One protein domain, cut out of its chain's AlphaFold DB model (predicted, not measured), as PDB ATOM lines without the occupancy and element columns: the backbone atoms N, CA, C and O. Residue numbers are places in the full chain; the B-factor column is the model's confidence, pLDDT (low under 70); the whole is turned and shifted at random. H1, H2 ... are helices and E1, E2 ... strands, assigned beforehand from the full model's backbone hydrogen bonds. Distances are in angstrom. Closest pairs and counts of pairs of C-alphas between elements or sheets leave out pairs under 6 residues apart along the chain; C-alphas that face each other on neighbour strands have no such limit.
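AT A GLANCE: This is residues 20 to 64 of the 66 residues of an uncharacterized protein of Paraburkholderia humisilvae (UniProt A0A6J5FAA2). A small antiparallel sheet of three strands is joined by a looping link to one helix, which folds back and is held off from the sheet, with a gap between them. The link between E2 and E3 bulges at one end of the longest axis, and residues 47 to 53, which run into H1, stick out. The printed part has 45 residues, with three named strands and one named helix along the chain as E1, E2, E3, H1; the class is mixed, helices and strands. It is only just compact, close to loose, with a radius of gyration of the C-alphas of 10.9 A, and spans 31 by 20 by 14 A.

HOW THE PARTS SIT: Begin at E1, residues 20 to 22, an edge strand antiparallel to E2, residues 26 to 30, at 172 degrees. N 28 and O 21 are 2.8 A apart, within hydrogen-bond range, and the C-alphas of Val 22 and His 27, which face each other, are 4.4 A apart. Go on to E3, residues 40 to 44, the other edge strand, antiparallel to E2 at 160 degrees; N 27 and O 43 are 2.7 A apart, within hydrogen-bond range. E1 and E2 are a hairpin, as are E2 and E3, and the three strands form a meander, each the antiparallel neighbour of the one before. H1, residues 52 to 63, is only just not on the sheet, with 4 pairs of C-alphas within 10 A; it is apart from E1 and E2. In H1 every O i to N i+4 pair is within hydrogen-bond range.

IN THESE COORDINATES: Find C-alpha 20 at (-20.841, -3.596, 51.696), where E1 begins. E2 covers 13.4 A and E3 13.5 A, E3 ending at C-alpha 44 at (-27.673, 3.408, 43.032). H1 runs 15.5 A to C-alpha 63 at (-6.929, 4.468, 52.564).

THE WHOLE: The two C-alphas farthest apart, those of Asp 34 and Thr 47, are 31.7 A apart. The printed part has no cut, and no link is long; the one from E1 to E2 is tight. Look at the B-factor column: residues 47 to 64 are under 70, and the mean pLDDT of the printed part is 75.8.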
ATOM      1  N   ILE A  20     -20.294  -3.886  53.024       90.62
ATOM      2  CA  ILE A  20     -20.841  -3.596  51.696       90.62
ATOM      3  C   ILE A  20     -22.028  -4.525  51.451       90.62
ATOM      4  O   ILE A  20     -21.882  -5.741  51.549       90.62
ATOM      5  N   ASP A  21     -23.174  -3.945  51.112       91.81
ATOM      6  CA  ASP A  21     -24.350  -4.659  50.618       91.81
ATOM      7  C   ASP A  21     -24.600  -4.280  49.156       91.81
ATOM      8  O   ASP A  21     -24.484  -3.113  48.779       91.81
ATOM      9  N   VAL A  22     -24.905  -5.264  48.316       86.81
ATOM     10  CA  VAL A  22     -25.028  -5.082  46.866       86.81
ATOM     11  C   VAL A  22     -26.363  -5.635  46.397       86.81
ATOM     12  O   VAL A  22     -26.540  -6.842  46.241       86.81
ATOM     13  N   GLY A  23     -27.298  -4.729  46.134       87.81
ATOM     14  CA  GLY A  23     -28.596  -5.017  45.547       87.81
ATOM     15  C   GLY A  23     -28.670  -4.654  44.062       87.81
ATOM     16  O   GLY A  23     -27.856  -3.912  43.508       87.81
ATOM     17  N   SER A  24     -29.709  -5.153  43.396       86.50
ATOM     18  CA  SER A  24     -29.949  -4.885  41.971       86.50
ATOM     19  C   SER A  24     -30.272  -3.419  41.673       86.50
ATOM     20  O   SER A  24     -29.945  -2.944  40.591       86.50
ATOM     21  N   ALA A  25     -30.885  -2.706  42.622       86.44
ATOM     22  CA  ALA A  25     -31.254  -1.295  42.489       86.44
ATOM     23  C   ALA A  25     -30.283  -0.339  43.201       86.44
ATOM     24  O   ALA A  25     -30.077   0.778  42.723       86.44
ATOM     25  N   SER A  26     -29.665  -0.785  44.299       88.06
ATOM     26  CA  SER A  26     -28.755   0.019  45.119       88.06
ATOM     27  C   SER A  26     -27.675  -0.831  45.785       88.06
ATOM     28  O   SER A  26     -27.879  -2.008  46.055       88.06
ATOM     29  N   HIS A  27     -26.544  -0.205  46.089       88.94
ATOM     30  CA  HIS A  27     -25.447  -0.719  46.898       88.94
ATOM     31  C   HIS A  27     -25.326   0.149  48.149       88.94
ATOM     32  O   HIS A  27     -25.443   1.370  48.059       88.94
ATOM     33  N   PHE A  28     -25.033  -0.436  49.299       89.94
ATOM     34  CA  PHE A  28     -24.809   0.294  50.541       89.94
ATOM     35  C   PHE A  28     -23.397   0.039  51.042       89.94
ATOM     36  O   PHE A  28     -22.913  -1.089  51.008       89.94
ATOM     37  N   VAL A  29     -22.738   1.092  51.517       91.81
ATOM     38  CA  VAL A  29     -21.424   1.007  52.157       91.81
ATOM     39  C   VAL A  29     -21.535   1.585  53.555       91.81
ATOM     40  O   VAL A  29     -22.055   2.685  53.724       91.81
ATOM     41  N   SER A  30     -21.031   0.853  54.541       92.44
ATOM     42  CA  SER A  30     -20.974   1.259  55.942       92.44
ATOM     43  C   SER A  30     -19.535   1.285  56.442       92.44
ATOM     44  O   SER A  30     -18.733   0.414  56.103       92.44
ATOM     45  N   VAL A  31     -19.222   2.274  57.267       91.38
ATOM     46  CA  VAL A  31     -17.969   2.400  58.015       91.38
ATOM     47  C   VAL A  31     -18.287   2.580  59.504       91.38
ATOM     48  O   VAL A  31     -19.434   2.887  59.848       91.38
ATOM     49  N   PRO A  32     -17.315   2.393  60.413       90.44
ATOM     50  CA  PRO A  32     -17.523   2.698  61.820       90.44
ATOM     51  C   PRO A  32     -17.989   4.157  62.021       90.44
ATOM     52  O   PRO A  32     -17.530   5.053  61.309       90.44
ATOM     53  N   PRO A  33     -18.900   4.416  62.975       88.38
ATOM     54  CA  PRO A  33     -19.586   5.705  63.116       88.38
ATOM     55  C   PRO A  33     -18.668   6.868  63.506       88.38
ATOM     56  O   PRO A  33     -19.037   8.024  63.355       88.38
ATOM     57  N   ASP A  34     -17.475   6.581  64.014       87.69
ATOM     58  CA  ASP A  34     -16.449   7.564  64.359       87.69
ATOM     59  C   ASP A  34     -15.578   7.977  63.157       87.69
ATOM     60  O   ASP A  34     -14.636   8.753  63.320       87.69
ATOM     61  N   ARG A  35     -15.847   7.439  61.957       83.06
ATOM     62  CA  ARG A  35     -14.988   7.611  60.771       83.06
ATOM     63  C   ARG A  35     -15.520   8.608  59.753       83.06
ATOM     64  O   ARG A  35     -14.721   9.137  58.981       83.06
ATOM     65  N   ASP A  36     -16.820   8.865  59.750       86.38
ATOM     66  CA  ASP A  36     -17.475   9.783  58.821       86.38
ATOM     67  C   ASP A  36     -18.771  10.312  59.456       86.38
ATOM     68  O   ASP A  36     -19.438   9.579  60.189       86.38
ATOM     69  N   ASP A  37     -19.130  11.563  59.164       87.94
ATOM     70  CA  ASP A  37     -20.388  12.172  59.622       87.94
ATOM     71  C   ASP A  37     -21.617  11.485  58.987       87.94
ATOM     72  O   ASP A  37     -22.701  11.460  59.570       87.94
ATOM     73  N   GLU A  38     -21.436  10.875  57.810       90.06
ATOM     74  CA  GLU A  38     -22.386   9.991  57.133       90.06
ATOM     75  C   GLU A  38     -21.799   8.566  57.032       90.06
ATOM     76  O   GLU A  38     -21.262   8.170  55.988       90.06
ATOM     77  N   PRO A  39     -21.892   7.757  58.105       89.88
ATOM     78  CA  PRO A  39     -21.205   6.467  58.195       89.88
ATOM     79  C   PRO A  39     -21.824   5.362  57.334       89.88
ATOM     80  O   PRO A  39     -21.207   4.315  57.153       89.88
ATOM     81  N   VAL A  40     -23.028   5.566  56.795       91.81
ATOM     82  CA  VAL A  40     -23.672   4.652  55.847       91.81
ATOM     83  C   VAL A  40     -24.121   5.448  54.634       91.81
ATOM     84  O   VAL A  40     -24.822   6.447  54.778       91.81
ATOM     85  N   ARG A  41     -23.737   5.001  53.436       89.44
ATOM     86  CA  ARG A  41     -24.057   5.690  52.181       89.44
ATOM     87  C   ARG A  41     -24.625   4.733  51.145       89.44
ATOM     88  O   ARG A  41     -24.133   3.618  50.978       89.44
ATOM     89  N   GLU A  42     -25.643   5.203  50.430       89.31
ATOM     90  CA  GLU A  42     -26.283   4.487  49.329       89.31
ATOM     91  C   GLU A  42     -25.694   4.901  47.974       89.31
ATOM     92  O   GLU A  42     -25.487   6.077  47.665       89.31
ATOM     93  N   PHE A  43     -25.485   3.911  47.116       84.12
ATOM     94  CA  PHE A  43     -25.034   4.055  45.749       84.12
ATOM     95  C   PHE A  43     -25.997   3.317  44.823       84.12
ATOM     96  O   PHE A  43     -26.003   2.096  44.782       84.12
ATOM     97  N   LYS A  44     -26.789   4.041  44.026       84.00
ATOM     98  CA  LYS A  44     -27.673   3.408  43.032       84.00
ATOM     99  C   LYS A  44     -26.900   2.475  42.094       84.00
ATOM    100  O   LYS A  44     -25.816   2.835  41.623       84.00
ATOM    101  N   SER A  45     -27.472   1.304  41.833       74.50
ATOM    102  CA  SER A  45     -26.951   0.292  40.918       74.50
ATOM    103  C   SER A  45     -27.022   0.816  39.487       74.50
ATOM    104  O   SER A  45     -28.033   1.346  39.039       74.50
ATOM    105  N   PHE A  46     -25.871   0.786  38.827       71.12
ATOM    106  CA  PHE A  46     -25.523   1.620  37.681       71.12
ATOM    107  C   PHE A  46     -26.447   1.527  36.461       71.12
ATOM    108  O   PHE A  46     -26.710   0.440  35.963       71.12
ATOM    109  N   THR A  47     -26.674   2.683  35.835       53.47
ATOM    110  CA  THR A  47     -26.117   2.960  34.499       53.47
ATOM    111  C   THR A  47     -25.312   4.281  34.570       53.47
ATOM    112  O   THR A  47     -25.838   5.328  34.920       53.47
ATOM    113  N   GLU A  48     -23.992   4.213  34.349       61.91
ATOM    114  CA  GLU A  48     -23.081   5.345  34.030       61.91
ATOM    115  C   GLU A  48     -22.748   6.474  35.047       61.91
ATOM    116  O   GLU A  48     -22.427   7.586  34.638       61.91
ATOM    117  N   ALA A  49     -22.675   6.241  36.364       50.78
ATOM    118  CA  ALA A  49     -22.211   7.290  37.300       50.78
ATOM    119  C   ALA A  49     -21.026   6.882  38.192       50.78
ATOM    120  O   ALA A  49     -21.108   6.948  39.423       50.78
ATOM    121  N   TRP A  50     -19.914   6.446  37.584       49.59
ATOM    122  CA  TRP A  50     -18.623   6.292  38.271       49.59
ATOM    123  C   TRP A  50     -17.905   7.642  38.170       49.59
ATOM    124  O   TRP A  50     -16.868   7.766  37.524       49.59
ATOM    125  N   SER A  51     -18.493   8.704  38.733       56.66
ATOM    126  CA  SER A  51     -17.784   9.982  38.795       56.66
ATOM    127  C   SER A  51     -16.628   9.844  39.788       56.66
ATOM    128  O   SER A  51     -16.775   9.255  40.863       56.66
ATOM    129  N   ILE A  52     -15.463  10.375  39.411       56.72
ATOM    130  CA  ILE A  52     -14.186  10.279  40.141       56.72
ATOM    131  C   ILE A  52     -14.333  10.633  41.638       56.72
ATOM    132  O   ILE A  52     -13.645  10.062  42.483       56.72
ATOM    133  N   TRP A  53     -15.295  11.491  41.992       52.97
ATOM    134  CA  TRP A  53     -15.599  11.886  43.370       52.97
ATOM    135  C   TRP A  53     -16.169  10.759  44.256       52.97
ATOM    136  O   TRP A  53     -15.809  10.681  45.429       52.97
ATOM    137  N   ARG A  54     -16.991   9.841  43.722       60.53
ATOM    138  CA  ARG A  54     -17.577   8.718  44.498       60.53
ATOM    139  C   ARG A  54     -16.547   7.629  44.812       60.53
ATOM    140  O   ARG A  54     -16.555   7.071  45.906       60.53
ATOM    141  N   ILE A  55     -15.616   7.382  43.886       63.78
ATOM    142  CA  ILE A  55     -14.456   6.501  44.116       63.78
ATOM    143  C   ILE A  55     -13.478   7.162  45.089       63.78
ATOM    144  O   ILE A  55     -12.899   6.481  45.928       63.78
ATOM    145  N   GLY A  56     -13.296   8.483  44.996       64.31
ATOM    146  CA  GLY A  56     -12.434   9.250  45.892       64.31
ATOM    147  C   GLY A  56     -12.836   9.111  47.359       64.31
ATOM    148  O   GLY A  56     -11.967   8.842  48.183       64.31
ATOM    149  N   TRP A  57     -14.134   9.203  47.672       67.75
ATOM    150  CA  TRP A  57     -14.647   8.965  49.028       67.75
ATOM    151  C   TRP A  57     -14.422   7.525  49.487       67.75
ATOM    152  O   TRP A  57     -13.865   7.319  50.557       67.75
ATOM    153  N   PHE A  58     -14.778   6.528  48.672       63.47
ATOM    154  CA  PHE A  58     -14.606   5.123  49.056       63.47
ATOM    155  C   PHE A  58     -13.127   4.766  49.246       63.47
ATOM    156  O   PHE A  58     -12.760   4.114  50.219       63.47
ATOM    157  N   ARG A  59     -12.245   5.272  48.374       62.53
ATOM    158  CA  ARG A  59     -10.796   5.168  48.566       62.53
ATOM    159  C   ARG A  59     -10.369   5.896  49.828       62.53
ATOM    160  O   ARG A  59      -9.701   5.275  50.622       62.53
ATOM    161  N   ALA A  60     -10.770   7.142  50.071       61.19
ATOM    162  CA  ALA A  60     -10.389   7.874  51.281       61.19
ATOM    163  C   ALA A  60     -10.887   7.197  52.571       61.19
ATOM    164  O   ALA A  60     -10.135   7.136  53.536       61.19
ATOM    165  N   ALA A  61     -12.094   6.634  52.573       60.19
ATOM    166  CA  ALA A  61     -12.634   5.846  53.677       60.19
ATOM    167  C   ALA A  61     -11.833   4.552  53.916       60.19
ATOM    168  O   ALA A  61     -11.711   4.115  55.056       60.19
ATOM    169  N   LEU A  62     -11.253   3.967  52.860       57.84
ATOM    170  CA  LEU A  62     -10.422   2.759  52.935       57.84
ATOM    171  C   LEU A  62      -8.910   3.020  53.102       57.84
ATOM    172  O   LEU A  62      -8.213   2.162  53.632       57.84
ATOM    173  N   THR A  63      -8.375   4.153  52.631       55.06
ATOM    174  CA  THR A  63      -6.929   4.468  52.564       55.06
ATOM    175  C   THR A  63      -6.500   5.608  53.472       55.06
ATOM    176  O   THR A  63      -5.302   5.837  53.619       55.06
ATOM    177  N   ARG A  64      -7.423   6.344  54.098       49.41
ATOM    178  CA  ARG A  64      -7.074   7.097  55.302       49.41
ATOM    179  C   ARG A  64      -6.848   6.025  56.365       49.41
ATOM    180  O   ARG A  64      -7.821   5.588  56.964       49.41
TER     181      ARG A  64